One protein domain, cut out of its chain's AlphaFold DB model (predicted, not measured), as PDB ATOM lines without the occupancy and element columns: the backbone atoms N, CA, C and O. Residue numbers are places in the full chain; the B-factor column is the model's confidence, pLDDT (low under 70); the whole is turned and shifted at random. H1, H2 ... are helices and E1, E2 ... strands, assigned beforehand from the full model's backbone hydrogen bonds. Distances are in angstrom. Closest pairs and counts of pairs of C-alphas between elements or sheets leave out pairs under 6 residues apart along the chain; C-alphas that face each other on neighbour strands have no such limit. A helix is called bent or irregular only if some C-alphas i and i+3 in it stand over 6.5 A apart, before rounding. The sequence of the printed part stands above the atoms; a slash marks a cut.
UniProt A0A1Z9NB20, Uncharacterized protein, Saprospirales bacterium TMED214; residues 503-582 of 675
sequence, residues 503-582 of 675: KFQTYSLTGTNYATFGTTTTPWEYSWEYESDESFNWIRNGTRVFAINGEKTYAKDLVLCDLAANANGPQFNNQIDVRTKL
ATOM      1  N   LYS A 503     257.418 -59.153  40.123       91.12
ATOM      2  CA  LYS A 503     256.038 -58.655  40.133       91.12
ATOM      3  C   LYS A 503     255.940 -57.337  39.377       91.12
ATOM      4  O   LYS A 503     256.616 -56.366  39.713       91.12
ATOM      5  N   PHE A 504     255.083 -57.301  38.365       90.69
ATOM      6  CA  PHE A 504     254.856 -56.130  37.526       90.69
ATOM      7  C   PHE A 504     253.438 -55.621  37.742       90.69
ATOM      8  O   PHE A 504     252.486 -56.366  37.527       90.69
ATOM      9  N   GLN A 505     253.279 -54.352  38.125       91.19
ATOM     10  CA  GLN A 505     251.971 -53.707  38.028       91.19
ATOM     11  C   GLN A 505     251.627 -53.562  36.550       91.19
ATOM     12  O   GLN A 505     252.374 -52.951  35.780       91.19
ATOM     13  N   THR A 506     250.514 -54.152  36.143       89.31
ATOM     14  CA  THR A 506     250.086 -54.116  34.752       89.31
ATOM     15  C   THR A 506     249.383 -52.799  34.464       89.31
ATOM     16  O   THR A 506     248.796 -52.154  35.338       89.31
ATOM     17  N   TYR A 507     249.478 -52.350  33.214       88.75
ATOM     18  CA  TYR A 507     248.751 -51.168  32.778       88.75
ATOM     19  C   TYR A 507     247.264 -51.518  32.644       88.75
ATOM     20  O   TYR A 507     246.830 -52.027  31.612       88.75
ATOM     21  N   SER A 508     246.502 -51.266  33.710       82.81
ATOM     22  CA  SER A 508     245.062 -51.505  33.778       82.81
ATOM     23  C   SER A 508     244.283 -50.191  33.715       82.81
ATOM     24  O   SER A 508     244.661 -49.193  34.329       82.81
ATOM     25  N   LEU A 509     243.166 -50.192  32.984       81.69
ATOM     26  CA  LEU A 509     242.204 -49.082  32.973       81.69
ATOM     27  C   LEU A 509     241.217 -49.158  34.150       81.69
ATOM     28  O   LEU A 509     240.458 -48.218  34.381       81.69
ATOM     29  N   THR A 510     241.222 -50.267  34.894       78.56
ATOM     30  CA  THR A 510     240.338 -50.525  36.032       78.56
ATOM     31  C   THR A 510     241.133 -51.131  37.184       78.56
ATOM     32  O   THR A 510     241.461 -52.316  37.170       78.56
ATOM     33  N   GLY A 511     241.416 -50.323  38.205       83.94
ATOM     34  CA  GLY A 511     242.094 -50.786  39.416       83.94
ATOM     35  C   GLY A 511     243.593 -51.037  39.242       83.94
ATOM     36  O   GLY A 511     244.218 -50.609  38.274       83.94
ATOM     37  N   THR A 512     244.177 -51.686  40.246       90.38
ATOM     38  CA  THR A 512     245.590 -52.069  40.279       90.38
ATOM     39  C   THR A 512     245.659 -53.582  40.203       90.38
ATOM     40  O   THR A 512     245.211 -54.235  41.139       90.38
ATOM     41  N   ASN A 513     246.204 -54.097  39.104       91.44
ATOM     42  CA  ASN A 513     246.399 -55.522  38.880       91.44
ATOM     43  C   ASN A 513     247.890 -55.806  38.663       91.44
ATOM     44  O   ASN A 513     248.658 -54.906  38.286       91.44
ATOM     45  N   TYR A 514     248.299 -57.047  38.898       91.75
ATOM     46  CA  TYR A 514     249.685 -57.471  38.758       91.75
ATOM     47  C   TYR A 514     249.835 -58.716  37.876       91.75
ATOM     48  O   TYR A 514     248.980 -59.598  37.845       91.75
ATOM     49  N   ALA A 515     250.973 -58.786  37.188       91.31
ATOM     50  CA  ALA A 515     251.502 -60.009  36.605       91.31
ATOM     51  C   ALA A 515     252.721 -60.435  37.424       91.31
ATOM     52  O   ALA A 515     253.680 -59.665  37.558       91.31
ATOM     53  N   THR A 516     252.682 -61.648  37.961       93.00
ATOM     54  CA  THR A 516     253.716 -62.159  38.860       93.00
ATOM     55  C   THR A 516     254.380 -63.389  38.258       93.00
ATOM     56  O   THR A 516     253.714 -64.265  37.716       93.00
ATOM     57  N   PHE A 517     255.704 -63.452  38.331       92.69
ATOM     58  CA  PHE A 517     256.519 -64.524  37.780       92.69
ATOM     59  C   PHE A 517     257.404 -65.124  38.867       92.69
ATOM     60  O   PHE A 517     258.162 -64.400  39.516       92.69
ATOM     61  N   GLY A 518     257.330 -66.441  39.058       93.81
ATOM     62  CA  GLY A 518     258.062 -67.119  40.123       93.81
ATOM     63  C   GLY A 518     257.619 -68.562  40.358       93.81
ATOM     64  O   GLY A 518     256.902 -69.158  39.555       93.81
ATOM     65  N   THR A 519     258.077 -69.137  41.469       92.88
ATOM     66  CA  THR A 519     257.531 -70.398  41.996       92.88
ATOM     67  C   THR A 519     256.183 -70.145  42.661       92.88
ATOM     68  O   THR A 519     255.924 -69.031  43.112       92.88
ATOM     69  N   THR A 520     255.362 -71.182  42.803       90.25
ATOM     70  CA  THR A 520     254.128 -71.119  43.602       90.25
ATOM     71  C   THR A 520     254.242 -71.985  44.857       90.25
ATOM     72  O   THR A 520     255.273 -72.603  45.132       90.25
ATOM     73  N   THR A 521     253.173 -72.029  45.654       91.62
ATOM     74  CA  THR A 521     253.065 -72.978  46.772       91.62
ATOM     75  C   THR A 521     252.720 -74.400  46.313       91.62
ATOM     76  O   THR A 521     252.811 -75.336  47.111       91.62
ATOM     77  N   THR A 522     252.370 -74.588  45.035       91.44
ATOM     78  CA  THR A 522     252.149 -75.902  44.428       91.44
ATOM     79  C   THR A 522     253.500 -76.559  44.126       91.44
ATOM     80  O   THR A 522     254.339 -75.968  43.441       91.44
ATOM     81  N   PRO A 523     253.752 -77.795  44.593       90.56
ATOM     82  CA  PRO A 523     254.994 -78.491  44.285       90.56
ATOM     83  C   PRO A 523     255.248 -78.599  42.776       90.56
ATOM     84  O   PRO A 523     254.347 -78.940  42.012       90.56
ATOM     85  N   TRP A 524     256.502 -78.363  42.376       89.75
ATOM     86  CA  TRP A 524     256.996 -78.475  40.992       89.75
ATOM     87  C   TRP A 524     256.410 -77.462  39.998       89.75
ATOM     88  O   TRP A 524     256.567 -77.640  38.790       89.75
ATOM     89  N   GLU A 525     255.773 -76.396  40.487       91.06
ATOM     90  CA  GLU A 525     255.178 -75.361  39.649       91.06
ATOM     91  C   GLU A 525     256.044 -74.094  39.591       91.06
ATOM     92  O   GLU A 525     256.535 -73.575  40.596       91.06
ATOM     93  N   TYR A 526     256.202 -73.592  38.370       90.12
ATOM     94  CA  TYR A 526     256.777 -72.293  38.061       90.12
ATOM     95  C   TYR A 526     255.812 -71.593  37.110       90.12
ATOM     96  O   TYR A 526     255.463 -72.161  36.071       90.12
ATOM     97  N   SER A 527     255.328 -70.411  37.481       89.12
ATOM     98  CA  SER A 527     254.140 -69.826  36.865       89.12
ATOM     99  C   SER A 527     254.317 -68.361  36.476       89.12
ATOM    100  O   SER A 527     255.181 -67.636  36.975       89.12
ATOM    101  N   TRP A 528     253.466 -67.956  35.535       89.44
ATOM    102  CA  TRP A 528     253.050 -66.574  35.333       89.44
ATOM    103  C   TRP A 528     251.623 -66.469  35.868       89.44
ATOM    104  O   TRP A 528     250.724 -67.105  35.317       89.44
ATOM    105  N   GLU A 529     251.419 -65.706  36.936       89.75
ATOM    106  CA  GLU A 529     250.109 -65.467  37.538       89.75
ATOM    107  C   GLU A 529     249.565 -64.102  37.104       89.75
ATOM    108  O   GLU A 529     250.292 -63.104  37.103       89.75
ATOM    109  N   TYR A 530     248.288 -64.073  36.720       89.81
ATOM    110  CA  TYR A 530     247.559 -62.885  36.282       89.81
ATOM    111  C   TYR A 530     246.365 -62.657  37.201       89.81
ATOM    112  O   TYR A 530     245.605 -63.590  37.461       89.81
ATOM    113  N   GLU A 531     246.179 -61.427  37.671       89.12
ATOM    114  CA  GLU A 531     245.047 -61.080  38.537       89.12
ATOM    115  C   GLU A 531     243.759 -60.761  37.748       89.12
ATOM    116  O   GLU A 531     242.666 -60.782  38.316       89.12
ATOM    117  N   SER A 532     243.857 -60.471  36.445       89.19
ATOM    118  CA  SER A 532     242.747 -60.062  35.576       89.19
ATOM    119  C   SER A 532     243.031 -60.387  34.087       89.19
ATOM    120  O   SER A 532     243.409 -61.510  33.748       89.19
ATOM    121  N   ASP A 533     242.804 -59.431  33.177       86.75
ATOM    122  CA  ASP A 533     242.893 -59.578  31.714       86.75
ATOM    123  C   ASP A 533     244.330 -59.485  31.154       86.75
ATOM    124  O   ASP A 533     244.542 -59.220  29.962       86.75
ATOM    125  N   GLU A 534     245.355 -59.670  31.989       89.75
ATOM    126  CA  GLU A 534     246.742 -59.672  31.539       89.75
ATOM    127  C   GLU A 534     247.019 -60.757  30.487       89.75
ATOM    128  O   GLU A 534     246.376 -61.806  30.396       89.75
ATOM    129  N   SER A 535     248.042 -60.508  29.669       89.94
ATOM    130  CA  SER A 535     248.540 -61.506  28.728       89.94
ATOM    131  C   SER A 535     250.048 -61.406  28.535       89.94
ATOM    132  O   SER A 535     250.604 -60.315  28.378       89.94
ATOM    133  N   PHE A 536     250.708 -62.560  28.457       91.12
ATOM    134  CA  PHE A 536     252.070 -62.654  27.946       91.12
ATOM    135  C   PHE A 536     252.021 -62.658  26.424       91.12
ATOM    136  O   PHE A 536     251.293 -63.450  25.830       91.12
ATOM    137  N   ASN A 537     252.788 -61.777  25.784       92.75
ATOM    138  CA  ASN A 537     252.721 -61.553  24.344       92.75
ATOM    139  C   ASN A 537     254.112 -61.616  23.713       92.75
ATOM    140  O   ASN A 537     254.972 -60.788  24.007       92.75
ATOM    141  N   TRP A 538     254.307 -62.525  22.761       94.75
ATOM    142  CA  TRP A 538     255.467 -62.510  21.878       94.75
ATOM    143  C   TRP A 538     255.185 -61.571  20.705       94.75
ATOM    144  O   TRP A 538     254.317 -61.839  19.866       94.75
ATOM    145  N   ILE A 539     255.903 -60.449  20.650       93.56
ATOM    146  CA  ILE A 539     255.711 -59.401  19.643       93.56
ATOM    147  C   ILE A 539     256.954 -59.330  18.759       93.56
ATOM    148  O   ILE A 539     258.066 -59.135  19.240       93.56
ATOM    149  N   ARG A 540     256.765 -59.457  17.445       93.25
ATOM    150  CA  ARG A 540     257.817 -59.294  16.437       93.25
ATOM    151  C   ARG A 540     257.475 -58.095  15.561       93.25
ATOM    152  O   ARG A 540     256.452 -58.112  14.881       93.25
ATOM    153  N   ASN A 541     258.325 -57.065  15.574       94.00
ATOM    154  CA  ASN A 541     258.147 -55.822  14.803       94.00
ATOM    155  C   ASN A 541     256.743 -55.203  14.974       94.00
ATOM    156  O   ASN A 541     256.065 -54.895  13.998       94.00
ATOM    157  N   GLY A 542     256.267 -55.101  16.218       92.06
ATOM    158  CA  GLY A 542     254.945 -54.550  16.543       92.06
ATOM    159  C   GLY A 542     253.757 -55.484  16.281       92.06
ATOM    160  O   GLY A 542     252.643 -55.165  16.677       92.06
ATOM    161  N   THR A 543     253.965 -56.656  15.671       91.94
ATOM    162  CA  THR A 543     252.905 -57.652  15.458       91.94
ATOM    163  C   THR A 543     252.993 -58.766  16.492       91.94
ATOM    164  O   THR A 543     254.040 -59.391  16.664       91.94
ATOM    165  N   ARG A 544     251.876 -59.062  17.156       93.75
ATOM    166  CA  ARG A 544     251.751 -60.209  18.061       93.75
ATOM    167  C   ARG A 544     251.764 -61.514  17.262       93.75
ATOM    168  O   ARG A 544     250.958 -61.687  16.351       93.75
ATOM    169  N   VAL A 545     252.683 -62.418  17.593       94.44
ATOM    170  CA  VAL A 545     252.824 -63.733  16.937       94.44
ATOM    171  C   VAL A 545     252.458 -64.897  17.853       94.44
ATOM    172  O   VAL A 545     252.082 -65.956  17.361       94.44
ATOM    173  N   PHE A 546     252.500 -64.690  19.167       95.31
ATOM    174  CA  PHE A 546     252.017 -65.637  20.165       95.31
ATOM    175  C   PHE A 546     251.521 -64.876  21.395       95.31
ATOM    176  O   PHE A 546     252.073 -63.825  21.721       95.31
ATOM    177  N   ALA A 547     250.490 -65.380  22.062       93.31
ATOM    178  CA  ALA A 547     250.029 -64.855  23.333       93.31
ATOM    179  C   ALA A 547     249.373 -65.921  24.205       93.31
ATOM    180  O   ALA A 547     248.764 -66.862  23.701       93.31
ATOM    181  N   ILE A 548     249.463 -65.729  25.516       91.75
ATOM    182  CA  ILE A 548     248.753 -66.508  26.530       91.75
ATOM    183  C   ILE A 548     248.023 -65.508  27.420       91.75
ATOM    184  O   ILE A 548     248.661 -64.583  27.924       91.75
ATOM    185  N   ASN A 549     246.715 -65.677  27.598       85.94
ATOM    186  CA  ASN A 549     245.940 -64.957  28.614       85.94
ATOM    187  C   ASN A 549     245.393 -65.948  29.657       85.94
ATOM    188  O   ASN A 549     245.679 -67.144  29.579       85.94
ATOM    189  N   GLY A 550     244.584 -65.461  30.600       77.88
ATOM    190  CA  GLY A 550     243.966 -66.290  31.643       77.88
ATOM    191  C   GLY A 550     243.040 -67.416  31.152       77.88
ATOM    192  O   GLY A 550     242.616 -68.234  31.961       77.88
ATOM    193  N   GLU A 551     242.730 -67.505  29.852       85.56
ATOM    194  CA  GLU A 551     241.792 -68.499  29.315       85.56
ATOM    195  C   GLU A 551     242.385 -69.403  28.227       85.56
ATOM    196  O   GLU A 551     242.033 -70.581  28.128       85.56
ATOM    197  N   LYS A 552     243.203 -68.848  27.325       88.62
ATOM    198  CA  LYS A 552     243.569 -69.477  26.050       88.62
ATOM    199  C   LYS A 552     244.983 -69.113  25.612       88.62
ATOM    200  O   LYS A 552     245.551 -68.081  25.971       88.62
ATOM    201  N   THR A 553     245.522 -69.961  24.741       92.19
ATOM    202  CA  THR A 553     246.721 -69.668  23.958       92.19
ATOM    203  C   THR A 553     246.335 -69.250  22.542       92.19
ATOM    204  O   THR A 553     245.438 -69.816  21.917       92.19
ATOM    205  N   TYR A 554     247.022 -68.237  22.032       91.25
ATOM    206  CA  TYR A 554     246.811 -67.671  20.710       91.25
ATOM    207  C   TYR A 554     248.135 -67.712  19.964       91.25
ATOM    208  O   TYR A 554     249.096 -67.064  20.363       91.25
ATOM    209  N   ALA A 555     248.196 -68.445  18.858       92.12
ATOM    210  CA  ALA A 555     249.362 -68.471  17.986       92.12
ATOM    211  C   ALA A 555     248.977 -67.922  16.615       92.12
ATOM    212  O   ALA A 555     247.952 -68.312  16.047       92.12
ATOM    213  N   LYS A 556     249.806 -67.023  16.071       87.94
ATOM    214  CA  LYS A 556     249.628 -66.564  14.696       87.94
ATOM    215  C   LYS A 556     249.775 -67.736  13.748       87.94
ATOM    216  O   LYS A 556     248.919 -67.844  12.898       87.94
ATOM    217  N   ASP A 557     250.761 -68.605  13.919       88.56
ATOM    218  CA  ASP A 557     250.911 -69.850  13.167       88.56
ATOM    219  C   ASP A 557     251.400 -70.933  14.139       88.56
ATOM    220  O   ASP A 557     252.201 -70.643  15.030       88.56
ATOM    221  N   LEU A 558     250.901 -72.164  13.999       91.69
ATOM    222  CA  LEU A 558     251.393 -73.323  14.747       91.69
ATOM    223  C   LEU A 558     252.138 -74.227  13.769       91.69
ATOM    224  O   LEU A 558     251.522 -74.813  12.879       91.69
ATOM    225  N   VAL A 559     253.454 -74.317  13.935       92.25
ATOM    226  CA  VAL A 559     254.326 -75.139  13.095       92.25
ATOM    227  C   VAL A 559     254.970 -76.214  13.960       92.25
ATOM    228  O   VAL A 559     255.651 -75.899  14.934       92.25
ATOM    229  N   LEU A 560     254.764 -77.480  13.607       93.62
ATOM    230  CA  LEU A 560     255.477 -78.606  14.212       93.62
ATOM    231  C   LEU A 560     256.735 -78.881  13.393       93.62
ATOM    232  O   LEU A 560     256.668 -78.881  12.169       93.62
ATOM    233  N   CYS A 561     257.880 -79.077  14.034       94.06
ATOM    234  CA  CYS A 561     259.146 -79.278  13.332       94.06
ATOM    235  C   CYS A 561     260.159 -80.025  14.198       94.06
ATOM    236  O   CYS A 561     260.041 -80.048  15.425       94.06
ATOM    237  N   ASP A 562     261.174 -80.586  13.550       94.19
ATOM    238  CA  ASP A 562     262.339 -81.142  14.224       94.19
ATOM    239  C   ASP A 562     263.321 -80.013  14.557       94.19
ATOM    240  O   ASP A 562     263.744 -79.250  13.679       94.19
ATOM    241  N   LEU A 563     263.698 -79.921  15.833       94.50
ATOM    242  CA  LEU A 563     264.644 -78.926  16.329       94.50
ATOM    243  C   LEU A 563     266.082 -79.428  16.170       94.50
ATOM    244  O   LEU A 563     266.444 -80.487  16.677       94.50
ATOM    245  N   ALA A 564     266.920 -78.634  15.511       92.62
ATOM    246  CA  ALA A 564     268.366 -78.837  15.451       92.62
ATOM    247  C   ALA A 564     269.097 -77.509  15.709       92.62
ATOM    248  O   ALA A 564     268.488 -76.443  15.706       92.62
ATOM    249  N   ALA A 565     270.410 -77.550  15.932       92.50
ATOM    250  CA  ALA A 565     271.232 -76.349  16.072       92.50
ATOM    251  C   ALA A 565     272.544 -76.504  15.297       92.50
ATOM    252  O   ALA A 565     273.084 -77.605  15.184       92.50
ATOM    253  N   ASN A 566     273.059 -75.398  14.765       89.06
ATOM    254  CA  ASN A 566     274.403 -75.313  14.199       89.06
ATOM    255  C   ASN A 566     275.118 -74.050  14.711       89.06
ATOM    256  O   ASN A 566     274.587 -73.321  15.549       89.06
ATOM    257  N   ALA A 567     276.319 -73.771  14.195       90.56
ATOM    258  CA  ALA A 567     277.112 -72.600  14.583       90.56
ATOM    259  C   ALA A 567     276.402 -71.244  14.361       90.56
ATOM    260  O   ALA A 567     276.804 -70.250  14.952       90.56
ATOM    261  N   ASN A 568     275.347 -71.204  13.539       87.25
ATOM    262  CA  ASN A 568     274.567 -70.005  13.231       87.25
ATOM    263  C   ASN A 568     273.233 -69.939  14.001       87.25
ATOM    264  O   ASN A 568     272.433 -69.039  13.749       87.25
ATOM    265  N   GLY A 569     272.976 -70.877  14.918       91.06
ATOM    266  CA  GLY A 569     271.787 -70.893  15.770       91.06
ATOM    267  C   GLY A 569     270.784 -72.010  15.442       91.06
ATOM    268  O   GLY A 569     271.151 -73.027  14.840       91.06
ATOM    269  N   PRO A 570     269.520 -71.866  15.884       93.06
ATOM    270  CA  PRO A 570     268.507 -72.909  15.751       93.06
ATOM    271  C   PRO A 570     268.115 -73.149  14.287       93.06
ATOM    272  O   PRO A 570     268.036 -72.226  13.478       93.06
ATOM    273  N   GLN A 571     267.857 -74.412  13.961       92.62
ATOM    274  CA  GLN A 571     267.376 -74.907  12.676       92.62
ATOM    275  C   GLN A 571     266.038 -75.623  12.894       92.62
ATOM    276  O   GLN A 571     265.890 -76.387  13.849       92.62
ATOM    277  N   PHE A 572     265.087 -75.389  11.991       92.69
ATOM    278  CA  PHE A 572     263.736 -75.948  12.050       92.69
ATOM    279  C   PHE A 572     263.502 -76.816  10.811       92.69
ATOM    280  O   PHE A 572     263.199 -76.305   9.729       92.69
ATOM    281  N   ASN A 573     263.683 -78.128  10.953       91.62
ATOM    282  CA  ASN A 573     263.579 -79.092   9.857       91.62
ATOM    283  C   ASN A 573     262.193 -79.749   9.837       91.62
ATOM    284  O   ASN A 573     261.482 -79.722  10.836       91.62
ATOM    285  N   ASN A 574     261.803 -80.352   8.708       92.38
ATOM    286  CA  ASN A 574     260.551 -81.115   8.589       92.38
ATOM    287  C   ASN A 574     259.310 -80.349   9.095       92.38
ATOM    288  O   ASN A 574     258.490 -80.878   9.841       92.38
ATOM    289  N   GLN A 575     259.191 -79.076   8.709       94.25
ATOM    290  CA  GLN A 575     258.136 -78.189   9.199       94.25
ATOM    291  C   GLN A 575     256.749 -78.589   8.674       94.25
ATOM    292  O   GLN A 575     256.539 -78.757   7.471       94.25
ATOM    293  N   ILE A 576     255.783 -78.667   9.585       93.44
ATOM    294  CA  ILE A 576     254.365 -78.897   9.330       93.44
ATOM    295  C   ILE A 576     253.598 -77.681   9.836       93.44
ATOM    296  O   ILE A 576     253.400 -77.522  11.039       93.44
ATOM    297  N   ASP A 577     253.131 -76.844   8.916       92.50
ATOM    298  CA  ASP A 577     252.189 -75.771   9.230       92.50
ATOM    299  C   ASP A 577     250.798 -76.369   9.487       92.50
ATOM    300  O   ASP A 577     250.109 -76.835   8.571       92.50
ATOM    301  N   VAL A 578     250.400 -76.392  10.760       93.69
ATOM    302  CA  VAL A 578     249.168 -77.045  11.214       93.69
ATOM    303  C   VAL A 578     247.938 -76.348  10.646       93.69
ATOM    304  O   VAL A 578     246.996 -77.026  10.242       93.69
ATOM    305  N   ARG A 579     247.942 -75.011  10.553       89.00
ATOM    306  CA  ARG A 579     246.805 -74.264   9.997       89.00
ATOM    307  C   ARG A 579     246.589 -74.635   8.537       89.00
ATOM    308  O   ARG A 579     245.463 -74.919   8.133       89.00
ATOM    309  N   THR A 580     247.665 -74.650   7.757       89.50
ATOM    310  CA  THR A 580     247.616 -74.996   6.335       89.50
ATOM    311  C   THR A 580     247.143 -76.433   6.144       89.50
ATOM    312  O   THR A 580     246.308 -76.700   5.280       89.50
ATOM    313  N   LYS A 581     247.628 -77.367   6.972       91.75
ATOM    314  CA  LYS A 581     247.192 -78.768   6.920       91.75
ATOM    315  C   LYS A 581     245.731 -78.950   7.307       91.75
ATOM    316  O   LYS A 581     245.036 -79.694   6.625       91.75
ATOM    317  N   LEU A 582     245.255 -78.254   8.336       91.88
ATOM    318  CA  LEU A 582     243.854 -78.325   8.740       91.88
ATOM    319  C   LEU A 582     242.932 -77.774   7.643       91.88
ATOM    320  O   LEU A 582     241.977 -78.441   7.268       91.88
TER     321      LEU A 582
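What this domain is: This is residues 503 to 582 of the 675 residues of an uncharacterized protein of Saprospirales bacterium TMED214 (UniProt A0A1Z9NB20). Three small antiparallel sheets follow one another along a loose, elongated chain: the meander E4 E5 E6 in the middle, the meander E1 E2 E3 at one end, and the bent hairpin E7 E8 at the other, with the short helix H1 following E8. The three sheets form no common core, and the tip of the last hairpin, residues 565 to 570, sticks out free. The printed part has 80 residues with eight named strands and one named helix, in the order E1 to E8 and then H1; the class is mostly strand. The whole is loose, with a radius of gyration of the C-alphas of 16.8 A and spans of 46 by 30 by 27 A.

How they stand to each other: E4, residues 535 to 540, E5, residues 543 to 549, and E6, residues 553 to 555, form a meander, each strand the antiparallel neighbour of the one before. E4 and E5 are a hairpin at 163 degrees, with N 538 and O 546 within hydrogen-bond range at 2.8 A. E5 and E6 are a hairpin at 165 degrees, with N 547 and O 554 at 2.8 A. The second meander has E1, residues 503 to 505, E2, residues 514 to 519, and E3, residues 526 to 530, with E2 as its inner strand. N 504 and O 515 are 2.9 A apart between E1 and E2, and N 529 and O 516 are 2.8 A apart between E2 and E3. E3 and E4 meet only through their link, and E3 and E5 are only just apart, at 8.1 A. E7, residues 559 to 566, and E8, residues 569 to 577, are a hairpin at 158 degrees, with N 576 and O 560 at 2.7 A. E7 bends by 58 degrees at residue 562 and E8 by 76 degrees at residue 574. E6 and E7 are apart. The closest C-alphas of E7 and H1, residues 578 to 582, are those of Val 559 and Val 578, at 5.8 A. In H1 every O i to N i+4 pair is within hydrogen-bond range.

Where its parts are: E5 is 16.6 A from first to last C-alpha, E4 15.6 A, E2 15.5 A and E3 13.3 A. E7 is 20.1 A long and E8 21.2 A. E1 begins at C-alpha 503, (256.038, -58.655, 40.133). E4 begins at C-alpha 535, (248.540, -61.506, 28.728). H1 ends at C-alpha 582, (243.854, -78.325, 8.740).

The domain as a whole: The two C-alphas farthest apart are those of Gly 511 and Ala 567, at 48.2 A. The printed part has no cut. No link is long; E1 to E2 and E2 to E3 are short, and the others are tight. The mean pLDDT of the printed part is 90.7, and no printed residue is under 70.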